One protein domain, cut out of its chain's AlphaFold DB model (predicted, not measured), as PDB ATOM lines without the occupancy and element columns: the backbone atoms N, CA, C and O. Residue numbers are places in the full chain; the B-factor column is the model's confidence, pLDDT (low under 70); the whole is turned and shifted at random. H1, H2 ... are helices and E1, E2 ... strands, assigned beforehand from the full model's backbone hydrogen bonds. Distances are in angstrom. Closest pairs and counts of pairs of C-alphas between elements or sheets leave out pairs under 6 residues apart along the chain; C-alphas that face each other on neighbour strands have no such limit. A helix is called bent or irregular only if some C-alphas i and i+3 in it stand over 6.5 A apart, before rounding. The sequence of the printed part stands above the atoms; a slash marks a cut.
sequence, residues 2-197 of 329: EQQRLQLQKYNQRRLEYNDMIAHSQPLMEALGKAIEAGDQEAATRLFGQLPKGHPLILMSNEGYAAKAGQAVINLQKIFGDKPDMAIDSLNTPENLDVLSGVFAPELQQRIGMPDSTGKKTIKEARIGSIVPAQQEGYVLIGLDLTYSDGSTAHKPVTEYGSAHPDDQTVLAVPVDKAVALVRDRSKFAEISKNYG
ATOM      1  N   GLU A   2     -14.240  35.368  34.020       59.62
ATOM      2  CA  GLU A   2     -13.720  34.025  34.374       59.62
ATOM      3  C   GLU A   2     -14.278  32.873  33.508       59.62
ATOM      4  O   GLU A   2     -13.511  32.081  32.965       59.62
ATOM      5  N   GLN A   3     -15.595  32.841  33.257       57.38
ATOM      6  CA  GLN A   3     -16.215  31.888  32.314       57.38
ATOM      7  C   GLN A   3     -15.681  32.022  30.878       57.38
ATOM      8  O   GLN A   3     -15.542  31.029  30.173       57.38
ATOM      9  N   GLN A   4     -15.368  33.249  30.467       55.22
ATOM     10  CA  GLN A   4     -14.805  33.585  29.157       55.22
ATOM     11  C   GLN A   4     -13.379  33.019  29.008       55.22
ATOM     12  O   GLN A   4     -13.118  32.216  28.113       55.22
ATOM     13  N   ARG A   5     -12.485  33.282  29.974       63.69
ATOM     14  CA  ARG A   5     -11.140  32.668  30.013       63.69
ATOM     15  C   ARG A   5     -11.174  31.139  30.002       63.69
ATOM     16  O   ARG A   5     -10.374  30.515  29.309       63.69
ATOM     17  N   LEU A   6     -12.115  30.538  30.729       65.50
ATOM     18  CA  LEU A   6     -12.275  29.084  30.771       65.50
ATOM     19  C   LEU A   6     -12.662  28.497  29.400       65.50
ATOM     20  O   LEU A   6     -12.237  27.393  29.062       65.50
ATOM     21  N   GLN A   7     -13.439  29.216  28.585       63.41
ATOM     22  CA  GLN A   7     -13.806  28.772  27.233       63.41
ATOM     23  C   GLN A   7     -12.613  28.799  26.268       63.41
ATOM     24  O   GLN A   7     -12.408  27.829  25.540       63.41
ATOM     25  N   LEU A   8     -11.787  29.851  26.306       65.00
ATOM     26  CA  LEU A   8     -10.525  29.913  25.550       65.00
ATOM     27  C   LEU A   8      -9.561  28.789  25.943       65.00
ATOM     28  O   LEU A   8      -8.948  28.165  25.078       65.00
ATOM     29  N   GLN A   9      -9.442  28.498  27.240       67.94
ATOM     30  CA  GLN A   9      -8.619  27.387  27.720       67.94
ATOM     31  C   GLN A   9      -9.123  26.039  27.199       67.94
ATOM     32  O   GLN A   9      -8.327  25.267  26.674       67.94
ATOM     33  N   LYS A  10     -10.436  25.782  27.261       66.19
ATOM     34  CA  LYS A  10     -11.040  24.558  26.706       66.19
ATOM     35  C   LYS A  10     -10.829  24.431  25.194       66.19
ATOM     36  O   LYS A  10     -10.595  23.328  24.710       66.19
ATOM     37  N   TYR A  11     -10.885  25.542  24.455       65.38
ATOM     38  CA  TYR A  11     -10.561  25.558  23.027       65.38
ATOM     39  C   TYR A  11      -9.101  25.145  22.788       65.38
ATOM     40  O   TYR A  11      -8.830  24.200  22.046       65.38
ATOM     41  N   ASN A  12      -8.164  25.828  23.450       68.06
ATOM     42  CA  ASN A  12      -6.736  25.569  23.285       68.06
ATOM     43  C   ASN A  12      -6.379  24.140  23.688       68.06
ATOM     44  O   ASN A  12      -5.591  23.496  23.003       68.06
ATOM     45  N   GLN A  13      -7.011  23.630  24.742       73.69
ATOM     46  CA  GLN A  13      -6.871  22.249  25.173       73.69
ATOM     47  C   GLN A  13      -7.335  21.270  24.091       73.69
ATOM     48  O   GLN A  13      -6.564  20.398  23.717       73.69
ATOM     49  N   ARG A  14      -8.532  21.439  23.514       72.25
ATOM     50  CA  ARG A  14      -9.011  20.542  22.447       72.25
ATOM     51  C   ARG A  14      -8.107  20.582  21.208       72.25
ATOM     52  O   ARG A  14      -7.893  19.559  20.563       72.25
ATOM     53  N   ARG A  15      -7.556  21.752  20.868       71.50
ATOM     54  CA  ARG A  15      -6.589  21.890  19.767       71.50
ATOM     55  C   ARG A  15      -5.282  21.148  20.065       71.50
ATOM     56  O   ARG A  15      -4.743  20.497  19.176       71.50
ATOM     57  N   LEU A  16      -4.786  21.232  21.300       74.56
ATOM     58  CA  LEU A  16      -3.617  20.472  21.746       74.56
ATOM     59  C   LEU A  16      -3.896  18.968  21.728       74.56
ATOM     60  O   LEU A  16      -3.120  18.236  21.136       74.56
ATOM     61  N   GLU A  17      -5.039  18.524  22.255       78.44
ATOM     62  CA  GLU A  17      -5.471  17.119  22.214       78.44
ATOM     63  C   GLU A  17      -5.549  16.587  20.777       78.44
ATOM     64  O   GLU A  17      -5.157  15.453  20.509       78.44
ATOM     65  N   TYR A  18      -6.018  17.407  19.833       73.44
ATOM     66  CA  TYR A  18      -6.025  17.053  18.416       73.44
ATOM     67  C   TYR A  18      -4.607  16.931  17.847       73.44
ATOM     68  O   TYR A  18      -4.295  15.937  17.196       73.44
ATOM     69  N   ASN A  19      -3.734  17.906  18.103       74.38
ATOM     70  CA  ASN A  19      -2.350  17.860  17.628       74.38
ATOM     71  C   ASN A  19      -1.586  16.674  18.228       74.38
ATOM     72  O   ASN A  19      -0.869  15.980  17.506       74.38
ATOM     73  N   ASP A  20      -1.798  16.397  19.511       79.62
ATOM     74  CA  ASP A  20      -1.251  15.232  20.193       79.62
ATOM     75  C   ASP A  20      -1.794  13.950  19.567       79.62
ATOM     76  O   ASP A  20      -1.016  13.047  19.277       79.62
ATOM     77  N   MET A  21      -3.095  13.862  19.287       85.31
ATOM     78  CA  MET A  21      -3.684  12.712  18.594       85.31
ATOM     79  C   MET A  21      -3.009  12.467  17.238       85.31
ATOM     80  O   MET A  21      -2.694  11.319  16.922       85.31
ATOM     81  N   ILE A  22      -2.765  13.516  16.447       78.88
ATOM     82  CA  ILE A  22      -2.048  13.403  15.168       78.88
ATOM     83  C   ILE A  22      -0.617  12.908  15.396       78.88
ATOM     84  O   ILE A  22      -0.210  11.924  14.778       78.88
ATOM     85  N   ALA A  23       0.122  13.526  16.318       74.56
ATOM     86  CA  ALA A  23       1.507  13.164  16.604       74.56
ATOM     87  C   ALA A  23       1.646  11.712  17.096       74.56
ATOM     88  O   ALA A  23       2.497  10.969  16.612       74.56
ATOM     89  N   HIS A  24       0.769  11.269  18.000       82.88
ATOM     90  CA  HIS A  24       0.752   9.891  18.498       82.88
ATOM     91  C   HIS A  24       0.306   8.881  17.432       82.88
ATOM     92  O   HIS A  24       0.676   7.711  17.507       82.88
ATOM     93  N   SER A  25      -0.460   9.320  16.428       81.75
ATOM     94  CA  SER A  25      -0.863   8.474  15.300       81.75
ATOM     95  C   SER A  25       0.233   8.348  14.235       81.75
ATOM     96  O   SER A  25       0.124   7.483  13.370       81.75
ATOM     97  N   GLN A  26       1.307   9.145  14.290       79.75
ATOM     98  CA  GLN A  26       2.371   9.159  13.278       79.75
ATOM     99  C   GLN A  26       3.010   7.775  13.027       79.75
ATOM    100  O   GLN A  26       3.082   7.368  11.867       79.75
ATOM    101  N   PRO A  27       3.400   6.981  14.048       80.75
ATOM    102  CA  PRO A  27       3.989   5.660  13.804       80.75
ATOM    103  C   PRO A  27       2.986   4.682  13.177       80.75
ATOM    104  O   PRO A  27       3.345   3.852  12.343       80.75
ATOM    105  N   LEU A  28       1.710   4.801  13.559       83.31
ATOM    106  CA  LEU A  28       0.620   4.009  12.993       83.31
ATOM    107  C   LEU A  28       0.377   4.380  11.522       83.31
ATOM    108  O   LEU A  28       0.164   3.499  10.693       83.31
ATOM    109  N   MET A  29       0.477   5.668  11.192       80.38
ATOM    110  CA  MET A  29       0.389   6.199   9.830       80.38
ATOM    111  C   MET A  29       1.551   5.733   8.947       80.38
ATOM    112  O   MET A  29       1.325   5.343   7.804       80.38
ATOM    113  N   GLU A  30       2.779   5.714   9.466       75.62
ATOM    114  CA  GLU A  30       3.941   5.179   8.744       75.62
ATOM    115  C   GLU A  30       3.803   3.677   8.475       75.62
ATOM    116  O   GLU A  30       4.081   3.209   7.370       75.62
ATOM    117  N   ALA A  31       3.342   2.911   9.469       77.62
ATOM    118  CA  ALA A  31       3.076   1.485   9.306       77.62
ATOM    119  C   ALA A  31       1.953   1.229   8.289       77.62
ATOM    120  O   ALA A  31       2.072   0.329   7.458       77.62
ATOM    121  N   LEU A  32       0.890   2.039   8.330       80.06
ATOM    122  CA  LEU A  32      -0.200   1.995   7.360       80.06
ATOM    123  C   LEU A  32       0.323   2.273   5.943       80.06
ATOM    124  O   LEU A  32       0.028   1.501   5.036       80.06
ATOM    125  N   GLY A  33       1.148   3.311   5.770       66.88
ATOM    126  CA  GLY A  33       1.820   3.637   4.506       66.88
ATOM    127  C   GLY A  33       2.602   2.455   3.937       66.88
ATOM    128  O   GLY A  33       2.358   2.039   2.807       66.88
ATOM    129  N   LYS A  34       3.464   1.840   4.755       71.50
ATOM    130  CA  LYS A  34       4.252   0.661   4.357       71.50
ATOM    131  C   LYS A  34       3.378  -0.534   3.972       71.50
ATOM    132  O   LYS A  34       3.700  -1.235   3.018       71.50
ATOM    133  N   ALA A  35       2.280  -0.771   4.691       66.19
ATOM    134  CA  ALA A  35       1.344  -1.844   4.361       66.19
ATOM    135  C   ALA A  35       0.659  -1.605   3.005       66.19
ATOM    136  O   ALA A  35       0.545  -2.532   2.207       66.19
ATOM    137  N   ILE A  36       0.267  -0.360   2.709       63.78
ATOM    138  CA  ILE A  36      -0.303   0.024   1.408       63.78
ATOM    139  C   ILE A  36       0.719  -0.180   0.286       63.78
ATOM    140  O   ILE A  36       0.395  -0.797  -0.724       63.78
ATOM    141  N   GLU A  37       1.948   0.309   0.470       62.16
ATOM    142  CA  GLU A  37       3.033   0.177  -0.513       62.16
ATOM    143  C   GLU A  37       3.375  -1.288  -0.803       62.16
ATOM    144  O   GLU A  37       3.634  -1.653  -1.948       62.16
ATOM    145  N   ALA A  38       3.324  -2.144   0.219       63.44
ATOM    146  CA  ALA A  38       3.523  -3.583   0.088       63.44
ATOM    147  C   ALA A  38       2.306  -4.327  -0.501       63.44
ATOM    148  O   ALA A  38       2.399  -5.525  -0.770       63.44
ATOM    149  N   GLY A  39       1.164  -3.655  -0.685       58.94
ATOM    150  CA  GLY A  39      -0.091  -4.280  -1.112       58.94
ATOM    151  C   GLY A  39      -0.745  -5.176  -0.049       58.94
ATOM    152  O   GLY A  39      -1.629  -5.966  -0.382       58.94
ATOM    153  N   ASP A  40      -0.337  -5.069   1.218       67.56
ATOM    154  CA  ASP A  40      -0.865  -5.849   2.341       67.56
ATOM    155  C   ASP A  40      -2.173  -5.232   2.867       67.56
ATOM    156  O   ASP A  40      -2.205  -4.409   3.790       67.56
ATOM    157  N   GLN A  41      -3.281  -5.630   2.242       63.75
ATOM    158  CA  GLN A  41      -4.615  -5.106   2.545       63.75
ATOM    159  C   GLN A  41      -5.105  -5.446   3.962       63.75
ATOM    160  O   GLN A  41      -5.842  -4.655   4.558       63.75
ATOM    161  N   GLU A  42      -4.712  -6.593   4.527       66.12
ATOM    162  CA  GLU A  42      -5.135  -6.995   5.873       66.12
ATOM    163  C   GLU A  42      -4.423  -6.153   6.933       66.12
ATOM    164  O   GLU A  42      -5.073  -5.590   7.824       66.12
ATOM    165  N   ALA A  43      -3.101  -5.993   6.803       72.50
ATOM    166  CA  ALA A  43      -2.342  -5.115   7.679       72.50
ATOM    167  C   ALA A  43      -2.835  -3.669   7.566       72.50
ATOM    168  O   ALA A  43      -3.077  -3.038   8.598       72.50
ATOM    169  N   ALA A  44      -3.066  -3.167   6.348       69.56
ATOM    170  CA  ALA A  44      -3.578  -1.817   6.129       69.56
ATOM    171  C   ALA A  44      -4.954  -1.607   6.786       69.56
ATOM    172  O   ALA A  44      -5.143  -0.632   7.513       69.56
ATOM    173  N   THR A  45      -5.889  -2.548   6.629       69.94
ATOM    174  CA  THR A  45      -7.226  -2.471   7.250       69.94
ATOM    175  C   THR A  45      -7.139  -2.474   8.776       69.94
ATOM    176  O   THR A  45      -7.775  -1.661   9.449       69.94
ATOM    177  N   ARG A  46      -6.318  -3.363   9.347       78.62
ATOM    178  CA  ARG A  46      -6.135  -3.464  10.799       78.62
ATOM    179  C   ARG A  46      -5.491  -2.206  11.385       78.62
ATOM    180  O   ARG A  46      -5.881  -1.788  12.473       78.62
ATOM    181  N   LEU A  47      -4.498  -1.636  10.704       82.19
ATOM    182  CA  LEU A  47      -3.812  -0.414  11.136       82.19
ATOM    183  C   LEU A  47      -4.732   0.803  10.996       82.19
ATOM    184  O   LEU A  47      -4.806   1.622  11.908       82.19
ATOM    185  N   PHE A  48      -5.508   0.879   9.914       82.06
ATOM    186  CA  PHE A  48      -6.506   1.927   9.731       82.06
ATOM    187  C   PHE A  48      -7.582   1.898  10.826       82.06
ATOM    188  O   PHE A  48      -7.894   2.934  11.406       82.06
ATOM    189  N   GLY A  49      -8.093   0.716  11.185       80.00
ATOM    190  CA  GLY A  49      -9.080   0.559  12.261       80.00
ATOM    191  C   GLY A  49      -8.575   0.928  13.664       80.00
ATOM    192  O   GLY A  49      -9.387   1.097  14.572       80.00
ATOM    193  N   GLN A  50      -7.259   1.066  13.853       86.00
ATOM    194  CA  GLN A  50      -6.653   1.539  15.103       86.00
ATOM    195  C   GLN A  50      -6.547   3.066  15.175       86.00
ATOM    196  O   GLN A  50      -6.245   3.598  16.244       86.00
ATOM    197  N   LEU A  51      -6.790   3.780  14.070       83.75
ATOM    198  CA  LEU A  51      -6.754   5.235  14.084       83.75
ATOM    199  C   LEU A  51      -7.882   5.786  14.975       83.75
ATOM    200  O   LEU A  51      -9.011   5.282  14.949       83.75
ATOM    201  N   PRO A  52      -7.617   6.852  15.747       84.88
ATOM    202  CA  PRO A  52      -8.641   7.510  16.548       84.88
ATOM    203  C   PRO A  52      -9.835   7.955  15.694       84.88
ATOM    204  O   PRO A  52      -9.660   8.450  14.585       84.88
ATOM    205  N   LYS A  53     -11.061   7.875  16.226       81.62
ATOM    206  CA  LYS A  53     -12.282   8.255  15.479       81.62
ATOM    207  C   LYS A  53     -12.266   9.693  14.944       81.62
ATOM    208  O   LYS A  53     -12.867   9.960  13.913       81.62
ATOM    209  N   GLY A  54     -11.598  10.609  15.649       77.94
ATOM    210  CA  GLY A  54     -11.428  12.006  15.232       77.94
ATOM    211  C   GLY A  54     -10.258  12.242  14.271       77.94
ATOM    212  O   GLY A  54     -10.014  13.383  13.884       77.94
ATOM    213  N   HIS A  55      -9.514  11.197  13.900       84.12
ATOM    214  CA  HIS A  55      -8.368  11.314  13.008       84.12
ATOM    215  C   HIS A  55      -8.832  11.729  11.604       84.12
ATOM    216  O   HIS A  55      -9.763  11.119  11.074       84.12
ATOM    217  N   PRO A  56      -8.192  12.715  10.948       79.19
ATOM    218  CA  PRO A  56      -8.639  13.216   9.653       79.19
ATOM    219  C   PRO A  56      -8.754  12.109   8.602       79.19
ATOM    220  O   PRO A  56      -9.725  12.111   7.861       79.19
ATOM    221  N   LEU A  57      -7.864  11.105   8.584       77.81
ATOM    222  CA  LEU A  57      -8.033   9.960   7.674       77.81
ATOM    223  C   LEU A  57      -9.350   9.194   7.884       77.81
ATOM    224  O   LEU A  57      -9.972   8.789   6.905       77.81
ATOM    225  N   ILE A  58      -9.790   9.014   9.133       78.94
ATOM    226  CA  ILE A  58     -11.070   8.361   9.441       78.94
ATOM    227  C   ILE A  58     -12.217   9.224   8.920       78.94
ATOM    228  O   ILE A  58     -13.114   8.729   8.243       78.94
ATOM    229  N   LEU A  59     -12.150  10.535   9.138       76.88
ATOM    230  CA  LEU A  59     -13.183  11.472   8.692       76.88
ATOM    231  C   LEU A  59     -13.277  11.570   7.164       76.88
ATOM    232  O   LEU A  59     -14.376  11.673   6.618       76.88
ATOM    233  N   MET A  60     -12.134  11.491   6.483       75.69
ATOM    234  CA  MET A  60     -12.031  11.488   5.022       75.69
ATOM    235  C   MET A  60     -12.415  10.144   4.390       75.69
ATOM    236  O   MET A  60     -12.624  10.071   3.184       75.69
ATOM    237  N   SER A  61     -12.528   9.074   5.181       70.88
ATOM    238  CA  SER A  61     -12.954   7.759   4.688       70.88
ATOM    239  C   SER A  61     -14.473   7.590   4.593       70.88
ATOM    240  O   SER A  61     -14.947   6.589   4.057       70.88
ATOM    241  N   ASN A  62     -15.241   8.564   5.091       69.19
ATOM    242  CA  ASN A  62     -16.698   8.528   5.059       69.19
ATOM    243  C   ASN A  62     -17.251   8.502   3.627       69.19
ATOM    244  O   ASN A  62     -16.701   9.105   2.699       69.19
ATOM    245  N   GLU A  63     -18.394   7.834   3.472       64.19
ATOM    246  CA  GLU A  63     -19.110   7.756   2.204       64.19
ATOM    247  C   GLU A  63     -19.429   9.163   1.671       64.19
ATOM    248  O   GLU A  63     -19.878  10.049   2.398       64.19
ATOM    249  N   GLY A  64     -19.131   9.394   0.391       68.50
ATOM    250  CA  GLY A  64     -19.332  10.687  -0.267       68.50
ATOM    251  C   GLY A  64     -18.176  11.686  -0.136       68.50
ATOM    252  O   GLY A  64     -18.125  12.618  -0.942       68.50
ATOM    253  N   TYR A  65     -17.201  11.488   0.765       75.50
ATOM    254  CA  TYR A  65     -16.033  12.381   0.862       75.50
ATOM    255  C   TYR A  65     -15.257  12.433  -0.457       75.50
ATOM    256  O   TYR A  65     -14.980  13.509  -0.984       75.50
ATOM    257  N   ALA A  66     -14.977  11.265  -1.044       69.69
ATOM    258  CA  ALA A  66     -14.233  11.166  -2.296       69.69
ATOM    259  C   ALA A  66     -14.944  11.848  -3.475       69.69
ATOM    260  O   ALA A  66     -14.299  12.500  -4.295       69.69
ATOM    261  N   ALA A  67     -16.275  11.742  -3.536       71.06
ATOM    262  CA  ALA A  67     -17.072  12.421  -4.552       71.06
ATOM    263  C   ALA A  67     -16.985  13.946  -4.396       71.06
ATOM    264  O   ALA A  67     -16.737  14.647  -5.375       71.06
ATOM    265  N   LYS A  68     -17.106  14.456  -3.161       75.06
ATOM    266  CA  LYS A  68     -16.968  15.891  -2.881       75.06
ATOM    267  C   LYS A  68     -15.549  16.395  -3.167       75.06
ATOM    268  O   LYS A  68     -15.404  17.429  -3.806       75.06
ATOM    269  N   ALA A  69     -14.505  15.659  -2.790       74.75
ATOM    270  CA  ALA A  69     -13.117  16.039  -3.074       74.75
ATOM    271  C   ALA A  69     -12.805  16.082  -4.581       74.75
ATOM    272  O   ALA A  69     -12.221  17.059  -5.058       74.75
ATOM    273  N   GLY A  70     -13.262  15.083  -5.342       71.50
ATOM    274  CA  GLY A  70     -13.149  15.084  -6.802       71.50
ATOM    275  C   GLY A  70     -13.903  16.254  -7.438       71.50
ATOM    276  O   GLY A  70     -13.346  16.987  -8.257       71.50
ATOM    277  N   GLN A  71     -15.145  16.490  -7.004       74.62
ATOM    278  CA  GLN A  71     -15.958  17.602  -7.497       74.62
ATOM    279  C   GLN A  71     -15.335  18.966  -7.173       74.62
ATOM    280  O   GLN A  71     -15.347  19.856  -8.021       74.62
ATOM    281  N   ALA A  72     -14.735  19.126  -5.991       80.19
ATOM    282  CA  ALA A  72     -14.059  20.356  -5.593       80.19
ATOM    283  C   ALA A  72     -12.898  20.692  -6.538       80.19
ATOM    284  O   ALA A  72     -12.759  21.838  -6.956       80.19
ATOM    285  N   VAL A  73     -12.095  19.696  -6.933       76.31
ATOM    286  CA  VAL A  73     -11.005  19.900  -7.902       76.31
ATOM    287  C   VAL A  73     -11.541  20.291  -9.272       76.31
ATOM    288  O   VAL A  73     -11.016  21.233  -9.860       76.31
ATOM    289  N   ILE A  74     -12.596  19.629  -9.758       70.62
ATOM    290  CA  ILE A  74     -13.240  19.979 -11.034       70.62
ATOM    291  C   ILE A  74     -13.742  21.426 -10.998       70.62
ATOM    292  O   ILE A  74     -13.531  22.178 -11.950       70.62
ATOM    293  N   ASN A  75     -14.377  21.834  -9.898       76.50
ATOM    294  CA  ASN A  75     -14.913  23.184  -9.751       76.50
ATOM    295  C   ASN A  75     -13.780  24.214  -9.711       76.50
ATOM    296  O   ASN A  75     -13.826  25.189 -10.453       76.50
ATOM    297  N   LEU A  76     -12.717  23.962  -8.941       74.44
ATOM    298  CA  LEU A  76     -11.542  24.836  -8.909       74.44
ATOM    299  C   LEU A  76     -10.855  24.924 -10.279       74.44
ATOM    300  O   LEU A  76     -10.496  26.016 -10.704       74.44
ATOM    301  N   GLN A  77     -10.690  23.810 -10.998       70.25
ATOM    302  CA  GLN A  77     -10.090  23.801 -12.338       70.25
ATOM    303  C   GLN A  77     -10.896  24.632 -13.338       70.25
ATOM    304  O   GLN A  77     -10.302  25.414 -14.072       70.25
ATOM    305  N   LYS A  78     -12.228  24.503 -13.343       64.94
ATOM    306  CA  LYS A  78     -13.109  25.321 -14.193       64.94
ATOM    307  C   LYS A  78     -12.999  26.804 -13.847       64.94
ATOM    308  O   LYS A  78     -12.813  27.638 -14.720       64.94
ATOM    309  N   ILE A  79     -13.053  27.124 -12.556       66.25
ATOM    310  CA  ILE A  79     -13.047  28.505 -12.071       66.25
ATOM    311  C   ILE A  79     -11.719  29.209 -12.396       66.25
ATOM    312  O   ILE A  79     -11.724  30.301 -12.962       66.25
ATOM    313  N   PHE A  80     -10.582  28.574 -12.096       62.84
ATOM    314  CA  PHE A  80      -9.264  29.157 -12.365       62.84
ATOM    315  C   PHE A  80      -8.832  29.054 -13.834       62.84
ATOM    316  O   PHE A  80      -8.018  29.863 -14.269       62.84
ATOM    317  N   GLY A  81      -9.345  28.078 -14.589       55.00
ATOM    318  CA  GLY A  81      -9.053  27.915 -16.016       55.00
ATOM    319  C   GLY A  81      -9.786  28.922 -16.900       55.00
ATOM    320  O   GLY A  81      -9.198  29.417 -17.858       55.00
ATOM    321  N   ASP A  82     -11.033  29.257 -16.556       52.28
ATOM    322  CA  ASP A  82     -11.869  30.118 -17.394       52.28
ATOM    323  C   ASP A  82     -11.800  31.598 -16.985       52.28
ATOM    324  O   ASP A  82     -11.841  32.466 -17.860       52.28
ATOM    325  N   LYS A  83     -11.744  31.918 -15.676       53.41
ATOM    326  CA  LYS A  83     -11.857  33.302 -15.160       53.41
ATOM    327  C   LYS A  83     -11.167  33.499 -13.793       53.41
ATOM    328  O   LYS A  83     -11.861  33.597 -12.776       53.41
ATOM    329  N   PRO A  84      -9.826  33.616 -13.741       55.34
ATOM    330  CA  PRO A  84      -9.085  33.757 -12.482       55.34
ATOM    331  C   PRO A  84      -9.518  34.979 -11.647       55.34
ATOM    332  O   PRO A  84      -9.598  34.874 -10.425       55.34
ATOM    333  N   ASP A  85      -9.904  36.085 -12.292       53.81
ATOM    334  CA  ASP A  85     -10.312  37.331 -11.616       53.81
ATOM    335  C   ASP A  85     -11.723  37.266 -10.990       53.81
ATOM    336  O   ASP A  85     -12.059  38.065 -10.121       53.81
ATOM    337  N   MET A  86     -12.557  36.297 -11.393       53.22
ATOM    338  CA  MET A  86     -13.923  36.078 -10.875       53.22
ATOM    339  C   MET A  86     -14.020  34.841  -9.969       53.22
ATOM    340  O   MET A  86     -15.115  34.322  -9.706       53.22
ATOM    341  N   ALA A  87     -12.873  34.323  -9.523       66.19
ATOM    342  CA  ALA A  87     -12.813  33.014  -8.897       66.19
ATOM    343  C   ALA A  87     -13.617  32.935  -7.594       66.19
ATOM    344  O   ALA A  87     -14.308  31.949  -7.354       66.19
ATOM    345  N   ILE A  88     -13.582  33.988  -6.776       67.88
ATOM    346  CA  ILE A  88     -14.208  33.986  -5.450       67.88
ATOM    347  C   ILE A  88     -15.739  34.021  -5.549       67.88
ATOM    348  O   ILE A  88     -16.401  33.204  -4.914       67.88
ATOM    349  N   ASP A  89     -16.314  34.884  -6.388       72.31
ATOM    350  CA  ASP A  89     -17.773  34.941  -6.573       72.31
ATOM    351  C   ASP A  89     -18.317  33.621  -7.130       72.31
ATOM    352  O   ASP A  89     -19.346  33.119  -6.681       72.31
ATOM    353  N   SER A  90     -17.567  32.996  -8.041       74.56
ATOM    354  CA  SER A  90     -17.917  31.689  -8.605       74.56
ATOM    355  C   SER A  90     -17.831  30.556  -7.572       74.56
ATOM    356  O   SER A  90     -18.532  29.557  -7.707       74.56
ATOM    357  N   LEU A  91     -17.008  30.692  -6.525       77.06
ATOM    358  CA  LEU A  91     -16.918  29.726  -5.422       77.06
ATOM    359  C   LEU A  91     -18.051  29.867  -4.394       77.06
ATOM    360  O   LEU A  91     -18.311  28.911  -3.668       77.06
ATOM    361  N   ASN A  92     -18.743  31.008  -4.344       85.81
ATOM    362  CA  ASN A  92     -19.804  31.290  -3.367       85.81
ATOM    363  C   ASN A  92     -21.192  30.750  -3.749       85.81
ATOM    364  O   ASN A  92     -22.192  31.139  -3.146       85.81
ATOM    365  N   THR A  93     -21.296  29.854  -4.733       87.25
ATOM    366  CA  THR A  93     -22.581  29.193  -5.000       87.25
ATOM    367  C   THR A  93     -22.883  28.157  -3.910       87.25
ATOM    368  O   THR A  93     -21.951  27.517  -3.408       87.25
ATOM    369  N   PRO A  94     -24.162  27.930  -3.551       86.31
ATOM    370  CA  PRO A  94     -24.535  26.928  -2.548       86.31
ATOM    371  C   PRO A  94     -23.931  25.541  -2.810       86.31
ATOM    372  O   PRO A  94     -23.481  24.870  -1.883       86.31
ATOM    373  N   GLU A  95     -23.857  25.123  -4.076       85.00
ATOM    374  CA  GLU A  95     -23.288  23.835  -4.479       85.00
ATOM    375  C   GLU A  95     -21.777  23.771  -4.219       85.00
ATOM    376  O   GLU A  95     -21.272  22.772  -3.707       85.00
ATOM    377  N   ASN A  96     -21.045  24.842  -4.542       84.25
ATOM    378  CA  ASN A  96     -19.601  24.910  -4.328       84.25
ATOM    379  C   ASN A  96     -19.258  24.963  -2.839       84.25
ATOM    380  O   ASN A  96     -18.343  24.270  -2.389       84.25
ATOM    381  N   LEU A  97     -20.028  25.722  -2.064       88.69
ATOM    382  CA  LEU A  97     -19.868  25.827  -0.619       88.69
ATOM    383  C   LEU A  97     -20.180  24.502   0.099       88.69
ATOM    384  O   LEU A  97     -19.450  24.128   1.021       88.69
ATOM    385  N   ASP A  98     -21.180  23.726  -0.345       87.19
ATOM    386  CA  ASP A  98     -21.443  22.380   0.198       87.19
ATOM    387  C   ASP A  98     -20.315  21.388  -0.127       87.19
ATOM    388  O   ASP A  98     -19.877  20.614   0.735       87.19
ATOM    389  N   VAL A  99     -19.808  21.432  -1.361       83.69
ATOM    390  CA  VAL A  99     -18.677  20.609  -1.796       83.69
ATOM    391  C   VAL A  99     -17.436  20.916  -0.952       83.69
ATOM    392  O   VAL A  99     -16.832  19.995  -0.393       83.69
ATOM    393  N   LEU A 100     -17.095  22.196  -0.780       87.44
ATOM    394  CA  LEU A 100     -15.973  22.626   0.057       87.44
ATOM    395  C   LEU A 100     -16.195  22.270   1.530       87.44
ATOM    396  O   LEU A 100     -15.273  21.773   2.175       87.44
ATOM    397  N   SER A 101     -17.415  22.423   2.049       87.88
ATOM    398  CA  SER A 101     -17.765  21.980   3.406       87.88
ATOM    399  C   SER A 101     -17.506  20.486   3.602       87.88
ATOM    400  O   SER A 101     -17.044  20.067   4.657       87.88
ATOM    401  N   GLY A 102     -17.748  19.668   2.575       84.44
ATOM    402  CA  GLY A 102     -17.394  18.252   2.593       84.44
ATOM    403  C   GLY A 102     -15.889  18.000   2.629       84.44
ATOM    404  O   GLY A 102     -15.421  17.193   3.427       84.44
ATOM    405  N   VAL A 103     -15.121  18.708   1.797       84.50
ATOM    406  CA  VAL A 103     -13.656  18.567   1.752       84.50
ATOM    407  C   VAL A 103     -13.011  18.976   3.074       84.50
ATOM    408  O   VAL A 103     -12.089  18.296   3.534       84.50
ATOM    409  N   PHE A 104     -13.517  20.041   3.699       86.50
ATOM    410  CA  PHE A 104     -13.076  20.579   4.990       86.50
ATOM    411  C   PHE A 104     -13.849  20.018   6.194       86.50
ATOM    412  O   PHE A 104     -13.771  20.556   7.298       86.50
ATOM    413  N   ALA A 105     -14.564  18.902   6.016       84.56
ATOM    414  CA  ALA A 105     -15.266  18.234   7.107       84.56
ATOM    415  C   ALA A 105     -14.369  17.922   8.323       84.56
ATOM    416  O   ALA A 105     -14.857  18.100   9.440       84.56
ATOM    417  N   PRO A 106     -13.084  17.518   8.176       81.50
ATOM    418  CA  PRO A 106     -12.209  17.313   9.328       81.50
ATOM    419  C   PRO A 106     -12.036  18.565  10.196       81.50
ATOM    420  O   PRO A 106     -12.148  18.480  11.416       81.50
ATOM    421  N   GLU A 107     -11.823  19.732   9.585       82.75
ATOM    422  CA  GLU A 107     -11.708  21.011  10.292       82.75
ATOM    423  C   GLU A 107     -13.039  21.438  10.913       82.75
ATOM    424  O   GLU A 107     -13.090  21.908  12.051       82.75
ATOM    425  N   LEU A 108     -14.137  21.275  10.174       85.44
ATOM    426  CA  LEU A 108     -15.469  21.665  10.634       85.44
ATOM    427  C   LEU A 108     -15.943  20.787  11.798       85.44
ATOM    428  O   LEU A 108     -16.550  21.296  12.740       85.44
ATOM    429  N   GLN A 109     -15.610  19.493  11.793       83.31
ATOM    430  CA  GLN A 109     -15.974  18.578  12.874       83.31
ATOM    431  C   GLN A 109     -15.339  18.942  14.218       83.31
ATOM    432  O   GLN A 109     -15.970  18.744  15.255       83.31
ATOM    433  N   GLN A 110     -14.141  19.532  14.228       76.81
ATOM    434  CA  GLN A 110     -13.489  19.965  15.472       76.81
ATOM    435  C   GLN A 110     -14.316  21.007  16.241       76.81
ATOM    436  O   GLN A 110     -14.235  21.097  17.474       76.81
ATOM    437  N   ARG A 111     -15.138  21.773  15.514       78.12
ATOM    438  CA  ARG A 111     -16.007  22.818  16.066       78.12
ATOM    439  C   ARG A 111     -17.262  22.251  16.715       78.12
ATOM    440  O   ARG A 111     -17.872  22.920  17.545       78.12
ATOM    441  N   ILE A 112     -17.655  21.025  16.380       84.12
ATOM    442  CA  ILE A 112     -18.870  20.419  16.924       84.12
ATOM    443  C   ILE A 112     -18.711  20.180  18.430       84.12
ATOM    444  O   ILE A 112     -17.664  19.771  18.938       84.12
ATOM    445  N   GLY A 113     -19.759  20.502  19.182       81.56
ATOM    446  CA  GLY A 113     -19.782  20.487  20.639       81.56
ATOM    447  C   GLY A 113     -19.079  21.678  21.296       81.56
ATOM    448  O   GLY A 113     -19.039  21.731  22.525       81.56
ATOM    449  N   MET A 114     -18.524  22.628  20.535       78.38
ATOM    450  CA  MET A 114     -17.950  23.838  21.130       78.38
ATOM    451  C   MET A 114     -19.046  24.777  21.633       78.38
ATOM    452  O   MET A 114     -20.051  24.943  20.941       78.38
ATOM    453  N   PRO A 115     -18.873  25.401  22.809       78.12
ATOM    454  CA  PRO A 115     -19.817  26.387  23.312       78.12
ATOM    455  C   PRO A 115     -19.842  27.641  22.429       78.12
ATOM    456  O   PRO A 115     -18.836  28.030  21.837       78.12
ATOM    457  N   ASP A 116     -20.994  28.300  22.376       78.75
ATOM    458  CA  ASP A 116     -21.112  29.654  21.851       78.75
ATOM    459  C   ASP A 116     -20.457  30.682  22.788       78.75
ATOM    460  O   ASP A 116     -20.045  30.365  23.904       78.75
ATOM    461  N   SER A 117     -20.412  31.948  22.362       71.06
ATOM    462  CA  SER A 117     -19.820  33.047  23.142       71.06
ATOM    463  C   SER A 117     -20.464  33.241  24.520       71.06
ATOM    464  O   SER A 117     -19.847  33.826  25.410       71.06
ATOM    465  N   THR A 118     -21.704  32.774  24.709       74.62
ATOM    466  CA  THR A 118     -22.414  32.840  25.994       74.62
ATOM    467  C   THR A 118     -22.218  31.594  26.859       74.62
ATOM    468  O   THR A 118     -22.534  31.622  28.047       74.62
ATOM    469  N   GLY A 119     -21.685  30.505  26.296       75.38
ATOM    470  CA  GLY A 119     -21.528  29.217  26.968       75.38
ATOM    471  C   GLY A 119     -22.822  28.436  27.184       75.38
ATOM    472  O   GLY A 119     -22.790  27.417  27.870       75.38
ATOM    473  N   LYS A 120     -23.956  28.906  26.650       81.44
ATOM    474  CA  LYS A 120     -25.288  28.338  26.920       81.44
ATOM    475  C   LYS A 120     -25.717  27.302  25.892       81.44
ATOM    476  O   LYS A 120     -26.563  26.465  26.191       81.44
ATOM    477  N   LYS A 121     -25.154  27.361  24.689       86.44
ATOM    478  CA  LYS A 121     -25.465  26.446  23.590       86.44
ATOM    479  C   LYS A 121     -24.179  25.967  22.942       86.44
ATOM    480  O   LYS A 121     -23.158  26.642  23.009       86.44
ATOM    481  N   THR A 122     -24.226  24.799  22.315       87.31
ATOM    482  CA  THR A 122     -23.064  24.222  21.633       87.31
ATOM    483  C   THR A 122     -23.301  24.129  20.139       87.31
ATOM    484  O   THR A 122     -24.427  23.891  19.710       87.31
ATOM    485  N   ILE A 123     -22.248  24.271  19.342       84.19
ATOM    486  CA  ILE A 123     -22.294  24.070  17.895       84.19
ATOM    487  C   ILE A 123     -22.664  22.608  17.623       84.19
ATOM    488  O   ILE A 123     -21.995  21.690  18.092       84.19
ATOM    489  N   LYS A 124     -23.745  22.388  16.884       86.81
ATOM    490  CA  LYS A 124     -24.222  21.068  16.460       86.81
ATOM    491  C   LYS A 124     -23.837  20.770  15.013       86.81
ATOM    492  O   LYS A 124     -23.630  19.614  14.663       86.81
ATOM    493  N   GLU A 125     -23.706  21.815  14.203       87.94
ATOM    494  CA  GLU A 125     -23.324  21.731  12.800       87.94
ATOM    495  C   GLU A 125     -22.501  22.956  12.402       87.94
ATOM    496  O   GLU A 125     -22.739  24.056  12.907       87.94
ATOM    497  N   ALA A 126     -21.539  22.761  11.503       88.88
ATOM    498  CA  ALA A 126     -20.731  23.822  10.923       88.88
ATOM    499  C   ALA A 126     -20.539  23.552   9.428       88.88
ATOM    500  O   ALA A 126     -20.178  22.438   9.043       88.88
ATOM    501  N   ARG A 127     -20.772  24.571   8.602       91.62
ATOM    502  CA  ARG A 127     -20.585  24.546   7.145       91.62
ATOM    503  C   ARG A 127     -19.864  25.809   6.701       91.62
ATOM    504  O   ARG A 127     -19.953  26.832   7.372       91.62
ATOM    505  N   ILE A 128     -19.163  25.747   5.578       91.69
ATOM    506  CA  ILE A 128     -18.661  26.943   4.901       91.69
ATOM    507  C   ILE A 128     -19.867  27.628   4.255       91.69
ATOM    508  O   ILE A 128     -20.530  27.025   3.418       91.69
ATOM    509  N   GLY A 129     -20.157  28.856   4.679       90.19
ATOM    510  CA  GLY A 129     -21.285  29.659   4.194       90.19
ATOM    511  C   GLY A 129     -20.871  30.803   3.270       90.19
ATOM    512  O   GLY A 129     -21.693  31.310   2.516       90.19
ATOM    513  N   SER A 130     -19.605  31.228   3.316       90.12
ATOM    514  CA  SER A 130     -19.079  32.253   2.411       90.12
ATOM    515  C   SER A 130     -17.553  32.223   2.315       90.12
ATOM    516  O   SER A 130     -16.854  31.738   3.209       90.12
ATOM    517  N   ILE A 131     -17.030  32.763   1.219       88.12
ATOM    518  CA  ILE A 131     -15.611  33.005   0.965       88.12
ATOM    519  C   ILE A 131     -15.505  34.435   0.457       88.12
ATOM    520  O   ILE A 131     -16.060  34.757  -0.586       88.12
ATOM    521  N   VAL A 132     -14.808  35.311   1.166       85.25
ATOM    522  CA  VAL A 132     -14.669  36.716   0.754       85.25
ATOM    523  C   VAL A 132     -13.201  37.069   0.535       85.25
ATOM    524  O   VAL A 132     -12.344  36.511   1.224       85.25
ATOM    525  N   PRO A 133     -12.874  37.981  -0.397       81.38
ATOM    526  CA  PRO A 133     -11.508  38.474  -0.536       81.38
ATOM    527  C   PRO A 133     -11.031  39.112   0.773       81.38
ATOM    528  O   PRO A 133     -11.768  39.867   1.413       81.38
ATOM    529  N   ALA A 134      -9.798  38.818   1.183       82.50
ATOM    530  CA  ALA A 134      -9.149  39.548   2.266       82.50
ATOM    531  C   ALA A 134      -8.571  40.875   1.741       82.50
ATOM    532  O   ALA A 134      -8.410  41.067   0.539       82.50
ATOM    533  N   GLN A 135      -8.208  41.789   2.649       77.50
ATOM    534  CA  GLN A 135      -7.484  43.013   2.264       77.50
ATOM    535  C   GLN A 135      -6.098  42.708   1.679       77.50
ATOM    536  O   GLN A 135      -5.584  43.470   0.866       77.50
ATOM    537  N   GLN A 136      -5.490  41.603   2.110       78.94
ATOM    538  CA  GLN A 136      -4.224  41.129   1.579       78.94
ATOM    539  C   GLN A 136      -4.455  40.398   0.252       78.94
ATOM    540  O   GLN A 136      -5.229  39.440   0.187       78.94
ATOM    541  N   GLU A 137      -3.759  40.834  -0.796       76.12
ATOM    542  CA  GLU A 137      -3.835  40.221  -2.122       76.12
ATOM    543  C   GLU A 137      -3.444  38.736  -2.074       76.12
ATOM    544  O   GLU A 137      -2.452  38.361  -1.447       76.12
ATOM    545  N   GLY A 138      -4.238  37.884  -2.728       72.88
ATOM    546  CA  GLY A 138      -4.035  36.430  -2.743       72.88
ATOM    547  C   GLY A 138      -4.570  35.687  -1.512       72.88
ATOM    548  O   GLY A 138      -4.327  34.486  -1.381       72.88
ATOM    549  N   TYR A 139      -5.302  36.362  -0.620       82.56
ATOM    550  CA  TYR A 139      -5.883  35.773   0.588       82.56
ATOM    551  C   TYR A 139      -7.410  35.895   0.602       82.56
ATOM    552  O   TYR A 139      -7.993  36.821   0.038       82.56
ATOM    553  N   VAL A 140      -8.061  34.963   1.298       84.19
ATOM    554  CA  VAL A 140      -9.513  34.945   1.517       84.19
ATOM    555  C   VAL A 140      -9.854  34.802   2.994       84.19
ATOM    556  O   VAL A 140      -9.082  34.246   3.775       84.19
ATOM    557  N   LEU A 141     -11.035  35.279   3.372       86.81
ATOM    558  CA  LEU A 141     -11.657  35.036   4.668       86.81
ATOM    559  C   LEU A 141     -12.799  34.038   4.468       86.81
ATOM    560  O   LEU A 141     -13.554  34.133   3.500       86.81
ATOM    561  N   ILE A 142     -12.928  33.086   5.387       89.19
ATOM    562  CA  ILE A 142     -13.954  32.044   5.323       89.19
ATOM    563  C   ILE A 142     -15.051  32.367   6.334       89.19
ATOM    564  O   ILE A 142     -14.764  32.518   7.520       89.19
ATOM    565  N   GLY A 143     -16.297  32.458   5.884       90.62
ATOM    566  CA  GLY A 143     -17.476  32.544   6.738       90.62
ATOM    567  C   GLY A 143     -18.092  31.168   6.959       90.62
ATOM    568  O   GLY A 143     -18.208  30.365   6.033       90.62
ATOM    569  N   LEU A 144     -18.485  30.888   8.197       91.44
ATOM    570  CA  LEU A 144     -19.126  29.647   8.603       91.44
ATOM    571  C   LEU A 144     -20.585  29.876   8.965       91.44
ATOM    572  O   LEU A 144     -20.888  30.729   9.800       91.44
ATOM    573  N   ASP A 145     -21.449  29.027   8.423       91.50
ATOM    574  CA  ASP A 145     -22.808  28.847   8.916       91.50
ATOM    575  C   ASP A 145     -22.795  27.809  10.037       91.50
ATOM    576  O   ASP A 145     -22.375  26.662   9.856       91.50
ATOM    577  N   LEU A 146     -23.229  28.233  11.219       90.06
ATOM    578  CA  LEU A 146     -23.262  27.424  12.430       90.06
ATOM    579  C   LEU A 146     -24.707  27.182  12.849       90.06
ATOM    580  O   LEU A 146     -25.467  28.137  12.997       90.06
ATOM    581  N   THR A 147     -25.046  25.929  13.143       90.69
ATOM    582  CA  THR A 147     -26.307  25.551  13.800       90.69
ATOM    583  C   THR A 147     -26.001  25.121  15.226       90.69
ATOM    584  O   THR A 147     -25.130  24.277  15.445       90.69
ATOM    585  N   TYR A 148     -26.702  25.677  16.210       91.06
ATOM    586  CA  TYR A 148     -26.500  25.369  17.627       91.06
ATOM    587  C   TYR A 148     -27.483  24.309  18.146       91.06
ATOM    588  O   TYR A 148     -28.462  23.944  17.498       91.06
ATOM    589  N   SER A 149     -27.219  23.803  19.351       89.81
ATOM    590  CA  SER A 149     -28.020  22.779  20.031       89.81
ATOM    591  C   SER A 149     -29.477  23.178  20.291       89.81
ATOM    592  O   SER A 149     -30.322  22.298  20.405       89.81
ATOM    593  N   ASP A 150     -29.771  24.476  20.374       89.50
ATOM    594  CA  ASP A 150     -31.120  25.037  20.540       89.50
ATOM    595  C   ASP A 150     -31.852  25.274  19.201       89.50
ATOM    596  O   ASP A 150     -32.960  25.802  19.190       89.50
ATOM    597  N   GLY A 151     -31.237  24.900  18.072       89.44
ATOM    598  CA  GLY A 151     -31.769  25.108  16.724       89.44
ATOM    599  C   GLY A 151     -31.524  26.506  16.150       89.44
ATOM    600  O   GLY A 151     -31.813  26.732  14.978       89.44
ATOM    601  N   SER A 152     -30.966  27.438  16.929       89.81
ATOM    602  CA  SER A 152     -30.579  28.751  16.409       89.81
ATOM    603  C   SER A 152     -29.389  28.646  15.453       89.81
ATOM    604  O   SER A 152     -28.575  27.723  15.550       89.81
ATOM    605  N   THR A 153     -29.258  29.620  14.553       90.12
ATOM    606  CA  THR A 153     -28.161  29.691  13.582       90.12
ATOM    607  C   THR A 153     -27.342  30.972  13.741       90.12
ATOM    608  O   THR A 153     -27.800  31.953  14.333       90.12
ATOM    609  N   ALA A 154     -26.100  30.967  13.258       88.19
ATOM    610  CA  ALA A 154     -25.279  32.169  13.130       88.19
ATOM    611  C   ALA A 154     -24.296  32.046  11.965       88.19
ATOM    612  O   ALA A 154     -23.724  30.979  11.765       88.19
ATOM    613  N   HIS A 155     -24.035  33.164  11.289       88.50
ATOM    614  CA  HIS A 155     -22.927  33.292  10.349       88.50
ATOM    615  C   HIS A 155     -21.737  33.948  11.055       88.50
ATOM    616  O   HIS A 155     -21.889  35.022  11.643       88.50
ATOM    617  N   LYS A 156     -20.568  33.302  11.056       85.25
ATOM    618  CA  LYS A 156     -19.368  33.805  11.744       85.25
ATOM    619  C   LYS A 156     -18.104  33.592  10.918       85.25
ATOM    620  O   LYS A 156     -17.951  32.517  10.346       85.25
ATOM    621  N   PRO A 157     -17.167  34.552  10.898       86.81
ATOM    622  CA  PRO A 157     -15.882  34.334  10.254       86.81
ATOM    623  C   PRO A 157     -15.073  33.249  10.979       86.81
ATOM    624  O   PRO A 157     -15.184  33.069  12.194       86.81
ATOM    625  N   VAL A 158     -14.223  32.546  10.235       84.56
ATOM    626  CA  VAL A 158     -13.145  31.735  10.796       84.56
ATOM    627  C   VAL A 158     -12.110  32.676  11.390       84.56
ATOM    628  O   VAL A 158     -11.555  33.528  10.703       84.56
ATOM    629  N   THR A 159     -11.844  32.502  12.671       80.75
ATOM    630  CA  THR A 159     -10.832  33.246  13.412       80.75
ATOM    631  C   THR A 159      -9.536  32.441  13.524       80.75
ATOM    632  O   THR A 159      -9.529  31.230  13.279       80.75
ATOM    633  N   GLU A 160      -8.432  33.098  13.875       70.44
ATOM    634  CA  GLU A 160      -7.095  32.498  14.002       70.44
ATOM    635  C   GLU A 160      -7.084  31.337  15.001       70.44
ATOM    636  O   GLU A 160      -6.479  30.289  14.755       70.44
ATOM    637  N   TYR A 161      -7.839  31.483  16.090       65.94
ATOM    638  CA  TYR A 161      -8.051  30.425  17.069       65.94
ATOM    639  C   TYR A 161      -9.401  29.745  16.891       65.94
ATOM    640  O   TYR A 161      -9.868  29.130  17.831       65.94
ATOM    641  N   GLY A 162     -10.066  29.854  15.737       64.25
ATOM    642  CA  GLY A 162     -11.305  29.141  15.406       64.25
ATOM    643  C   GLY A 162     -12.390  29.118  16.492       64.25
ATOM    644  O   GLY A 162     -13.207  28.194  16.497       64.25
ATOM    645  N   SER A 163     -12.398  30.086  17.406       62.88
ATOM    646  CA  SER A 163     -13.190  30.104  18.625       62.88
ATOM    647  C   SER A 163     -14.373  31.050  18.477       62.88
ATOM    648  O   SER A 163     -14.346  32.026  17.736       62.88
ATOM    649  N   ALA A 164     -15.449  30.779  19.215       62.38
ATOM    650  CA  ALA A 164     -16.561  31.717  19.348       62.38
ATOM    651  C   ALA A 164     -16.294  32.793  20.420       62.38
ATOM    652  O   ALA A 164     -17.212  33.540  20.762       62.38
ATOM    653  N   HIS A 165     -15.084  32.838  20.990       64.62
ATOM    654  CA  HIS A 165     -14.750  33.705  22.112       64.62
ATOM    655  C   HIS A 165     -14.669  35.189  21.704       64.62
ATOM    656  O   HIS A 165     -14.066  35.493  20.680       64.62
ATOM    657  N   PRO A 166     -15.191  36.131  22.516       64.19
ATOM    658  CA  PRO A 166     -15.141  37.563  22.205       64.19
ATOM    659  C   PRO A 166     -13.739  38.153  22.012       64.19
ATOM    660  O   PRO A 166     -13.618  39.143  21.310       64.19
ATOM    661  N   ASP A 167     -12.710  37.573  22.633       67.56
ATOM    662  CA  ASP A 167     -11.301  37.994  22.482       67.56
ATOM    663  C   ASP A 167     -10.608  37.363  21.260       67.56
ATOM    664  O   ASP A 167      -9.530  37.803  20.871       67.56
ATOM    665  N   ASP A 168     -11.207  36.339  20.641       68.06
ATOM    666  CA  ASP A 168     -10.724  35.771  19.378       68.06
ATOM    667  C   ASP A 168     -11.326  36.566  18.213       68.06
ATOM    668  O   ASP A 168     -12.230  36.115  17.516       68.06
ATOM    669  N   GLN A 169     -10.889  37.819  18.078       69.50
ATOM    670  CA  GLN A 169     -11.392  38.742  17.051       69.50
ATOM    671  C   GLN A 169     -10.562  38.712  15.769       69.50
ATOM    672  O   GLN A 169     -10.965  39.293  14.760       69.50
ATOM    673  N   THR A 170      -9.404  38.051  15.797       78.31
ATOM    674  CA  THR A 170      -8.511  37.982  14.645       78.31
ATOM    675  C   THR A 170      -9.109  37.042  13.612       78.31
ATOM    676  O   THR A 170      -9.049  35.824  13.756       78.31
ATOM    677  N   VAL A 171      -9.703  37.600  12.559       82.88
ATOM    678  CA  VAL A 171     -10.179  36.811  11.421       82.88
ATOM    679  C   VAL A 171      -8.981  36.184  10.709       82.88
ATOM    680  O   VAL A 171      -8.006  36.865  10.395       82.88
ATOM    681  N   LEU A 172      -9.058  34.881  10.444       83.25
ATOM    682  CA  LEU A 172      -8.005  34.145   9.761       83.25
ATOM    683  C   LEU A 172      -8.047  34.439   8.260       83.25
ATOM    684  O   LEU A 172      -8.990  34.052   7.566       83.25
ATOM    685  N   ALA A 173      -6.990  35.071   7.756       83.75
ATOM    686  CA  ALA A 173      -6.743  35.193   6.327       83.75
ATOM    687  C   ALA A 173      -6.045  33.928   5.806       83.75
ATOM    688  O   ALA A 173      -4.958  33.564   6.261       83.75
ATOM    689  N   VAL A 174      -6.665  33.257   4.839       81.06
ATOM    690  CA  VAL A 174      -6.176  32.006   4.254       81.06
ATOM    691  C   VAL A 174      -5.575  32.289   2.874       81.06
ATOM    692  O   VAL A 174      -6.285  32.822   2.020       81.06
ATOM    693  N   PRO A 175      -4.307  31.917   2.613       79.88
ATOM    694  CA  PRO A 175      -3.729  32.004   1.275       79.88
ATOM    695  C   PRO A 175      -4.495  31.113   0.291       79.88
ATOM    696  O   PRO A 175      -4.700  29.920   0.549       79.88
ATOM    697  N   VAL A 176      -4.917  31.683  -0.838       76.50
ATOM    698  CA  VAL A 176      -5.726  30.974  -1.844       76.50
ATOM    699  C   VAL A 176      -4.954  29.801  -2.446       76.50
ATOM    700  O   VAL A 176      -5.501  28.708  -2.587       76.50
ATOM    701  N   ASP A 177      -3.671  29.991  -2.746       71.50
ATOM    702  CA  ASP A 177      -2.782  28.963  -3.291       71.50
ATOM    703  C   ASP A 177      -2.690  27.732  -2.374       71.50
ATOM    704  O   ASP A 177      -2.822  26.595  -2.837       71.50
ATOM    705  N   LYS A 178      -2.560  27.948  -1.060       75.31
ATOM    706  CA  LYS A 178      -2.524  26.873  -0.061       75.31
ATOM    707  C   LYS A 178      -3.862  26.161   0.066       75.31
ATOM    708  O   LYS A 178      -3.882  24.936   0.159       75.31
ATOM    709  N   ALA A 179      -4.971  26.899   0.052       77.25
ATOM    710  CA  ALA A 179      -6.302  26.299   0.089       77.25
ATOM    711  C   ALA A 179      -6.537  25.400  -1.138       77.25
ATOM    712  O   ALA A 179      -6.977  24.259  -0.997       77.25
ATOM    713  N   VAL A 180      -6.164  25.871  -2.332       74.38
ATOM    714  CA  VAL A 180      -6.258  25.097  -3.578       74.38
ATOM    715  C   VAL A 180      -5.357  23.863  -3.541       74.38
ATOM    716  O   VAL A 180      -5.803  22.774  -3.908       74.38
ATOM    717  N   ALA A 181      -4.108  24.004  -3.088       71.81
ATOM    718  CA  ALA A 181      -3.184  22.880  -2.945       71.81
ATOM    719  C   ALA A 181      -3.748  21.808  -2.001       71.81
ATOM    720  O   ALA A 181      -3.777  20.629  -2.350       71.81
ATOM    721  N   LEU A 182      -4.305  22.224  -0.863       76.44
ATOM    722  CA  LEU A 182      -4.902  21.323   0.116       76.44
ATOM    723  C   LEU A 182      -6.121  20.569  -0.437       76.44
ATOM    724  O   LEU A 182      -6.254  19.367  -0.206       76.44
ATOM    725  N   VAL A 183      -6.991  21.237  -1.204       78.69
ATOM    726  CA  VAL A 183      -8.115  20.569  -1.886       78.69
ATOM    727  C   VAL A 183      -7.605  19.539  -2.900       78.69
ATOM    728  O   VAL A 183      -8.127  18.423  -2.959       78.69
ATOM    729  N   ARG A 184      -6.560  19.871  -3.670       71.38
ATOM    730  CA  ARG A 184      -5.940  18.932  -4.620       71.38
ATOM    731  C   ARG A 184      -5.348  17.718  -3.915       71.38
ATOM    732  O   ARG A 184      -5.576  16.601  -4.367       71.38
ATOM    733  N   ASP A 185      -4.628  17.909  -2.817       71.00
ATOM    734  CA  ASP A 185      -4.005  16.801  -2.091       71.00
ATOM    735  C   ASP A 185      -5.044  15.886  -1.430       71.00
ATOM    736  O   ASP A 185      -4.911  14.665  -1.486       71.00
ATOM    737  N   ARG A 186      -6.145  16.446  -0.914       73.69
ATOM    738  CA  ARG A 186      -7.294  15.663  -0.419       73.69
ATOM    739  C   ARG A 186      -7.987  14.872  -1.519       73.69
ATOM    740  O   ARG A 186      -8.411  13.743  -1.288       73.69
ATOM    741  N   SER A 187      -8.078  15.438  -2.719       68.62
ATOM    742  CA  SER A 187      -8.616  14.731  -3.880       68.62
ATOM    743  C   SER A 187      -7.701  13.592  -4.332       68.62
ATOM    744  O   SER A 187      -8.176  12.473  -4.502       68.62
ATOM    745  N   LYS A 188      -6.378  13.808  -4.395       66.56
ATOM    746  CA  LYS A 188      -5.412  12.720  -4.636       66.56
ATOM    747  C   LYS A 188      -5.542  11.622  -3.583       66.56
ATOM    748  O   LYS A 188      -5.556  10.446  -3.925       66.56
ATOM    749  N   PHE A 189      -5.677  11.990  -2.307       66.56
ATOM    750  CA  PHE A 189      -5.912  11.024  -1.235       66.56
ATOM    751  C   PHE A 189      -7.213  10.240  -1.450       66.56
ATOM    752  O   PHE A 189      -7.228   9.022  -1.287       66.56
ATOM    753  N   ALA A 190      -8.294  10.907  -1.854       64.88
ATOM    754  CA  ALA A 190      -9.556  10.259  -2.190       64.88
ATOM    755  C   ALA A 190      -9.445   9.319  -3.406       64.88
ATOM    756  O   ALA A 190     -10.026   8.234  -3.390       64.88
ATOM    757  N   GLU A 191      -8.684   9.687  -4.438       60.28
ATOM    758  CA  GLU A 191      -8.417   8.844  -5.610       60.28
ATOM    759  C   GLU A 191      -7.562   7.624  -5.263       60.28
ATOM    760  O   GLU A 191      -7.907   6.507  -5.646       60.28
ATOM    761  N   ILE A 192      -6.494   7.813  -4.485       56.56
ATOM    762  CA  ILE A 192      -5.686   6.719  -3.931       56.56
ATOM    763  C   ILE A 192      -6.597   5.806  -3.106       56.56
ATOM    764  O   ILE A 192      -6.660   4.608  -3.358       56.56
ATOM    765  N   SER A 193      -7.403   6.368  -2.206       55.19
ATOM    766  CA  SER A 193      -8.364   5.604  -1.403       55.19
ATOM    767  C   SER A 193      -9.365   4.829  -2.268       55.19
ATOM    768  O   SER A 193      -9.715   3.704  -1.932       55.19
ATOM    769  N   LYS A 194      -9.811   5.380  -3.402       53.53
ATOM    770  CA  LYS A 194     -10.709   4.703  -4.351       53.53
ATOM    771  C   LYS A 194     -10.013   3.555  -5.093       53.53
ATOM    772  O   LYS A 194     -10.601   2.484  -5.227       53.53
ATOM    773  N   ASN A 195      -8.773   3.761  -5.537       46.66
ATOM    774  CA  ASN A 195      -7.985   2.766  -6.270       46.66
ATOM    775  C   ASN A 195      -7.510   1.614  -5.371       46.66
ATOM    776  O   ASN A 195      -7.461   0.476  -5.826       46.66
ATOM    777  N   TYR A 196      -7.258   1.886  -4.088       47.09
ATOM    778  CA  TYR A 196      -6.958   0.874  -3.067       47.09
ATOM    779  C   TYR A 196      -8.216   0.289  -2.395       47.09
ATOM    780  O   TYR A 196      -8.099  -0.521  -1.480       47.09
ATOM    781  N   GLY A 197      -9.414   0.636  -2.884       46.28
ATOM    782  CA  GLY A 197     -10.672   0.015  -2.474       46.28
ATOM    783  C   GLY A 197     -11.145   0.403  -1.075       46.28
ATOM    784  O   GLY A 197     -11.487  -0.488  -0.321       46.28
TER     785      GLY A 197
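Overview. This is residues 2 to 197 of the 329 residues of an uncharacterized protein of Escherichia coli (UniProt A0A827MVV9). A small, strongly twisted sheet, E1 to E4, stands beside a group of crossed helices in which H4 packs on H6 and H8, while the long bent helix H1 runs past this body along one side and H2 folds back on its second arm. H7 lies between E1 and the short H3. The printed part has 196 residues, with eight named helices and four named strands in the order H1 to H7, E1 to E4, H8. The sheet is branched and its neighbour pairs are antiparallel; the class is mixed, helices and strands. The whole is compact, with a radius of gyration of the C-alphas of 18.1 A and spans of 51 by 47 by 30 A.

Arrangement. H1, residues 2 to 37, was assigned as one helix by its hydrogen bonds but is bent: C-alphas 24 and 27 are 7.1 A apart, and its arms H1a, residues 2 to 24, and H1b, residues 27 to 37, stand at a steep tilt of 41 degrees. H1a touches no helix. H1b forms a helical hairpin with H2, residues 41 to 48, at a shallow tilt of 22 degrees, opposite ways; the closest C-alphas, of Ala 35 and Ala 44, are 5.2 A apart. H3, residues 56 to 60, touches H7, residues 105 to 110, closest at the C-alphas of Pro 56 and Pro 106, 5.4 A. H4, residues 65 to 82, touches H5, residues 84 to 91, with residues 79 to 80 alone, closest at C-alphas 79 and 87, 5.5 A, a helical hairpin. H5 is irregular, C-alphas 85 and 88 being 8.0 A apart. H4 also touches H6, residues 94 to 103, at a steep tilt of 55 degrees, closest at C-alphas 68 and 99, 5.1 A. It touches H8, residues 176 to 195, at a steep tilt of 44 degrees, closest at C-alphas 69 and 187, 4.8 A. E1, residues 123 to 133, E2, residues 139 to 148, and E3, residues 153 to 157, form a meander, each strand the antiparallel neighbour of the one before. E1 is on one side of E2, E3 and E4, residues 173 to 175, on the other side. Within hydrogen-bond range are N 127 and O 145, 2.9 A, for E1 and E2; N 144 and O 156, 2.7 A, for E2 and E3; N 174 and O 140, 2.8 A, for E2 and E4. H6 stands at the sheet's level, H7 is over E1 at a height over the sheet of 8.1 A, and H5 and H8 only graze the sheet. Every O i to N i+4 pair is within hydrogen-bond range in H1a, H1b, H2, H3, H4, H6 and H8, against 2 of 4 in H5 and 1 of 2 in H7.

Along the chain. H1a begins at C-alpha 2, (-13.720, 34.025, 34.374), and is 32.3 A long; H1b is 15.4 A. H4 measures 25.8 A, E1 25.8 A and E2 28.7 A. H8, 28.6 A, ends at C-alpha 195, (-7.985, 2.766, -6.270).

Size, cuts and confidence. The C-alphas farthest apart, of Glu 2 and Gly 39, are 54.0 A apart. The printed part has no cut. The links H7 to E1 and E3 to E4 are long. Mean pLDDT of the printed part is 75.6; 57 residues are under 70, among them 2 to 12, 78 to 88, 161 to 169 and 187 to 197.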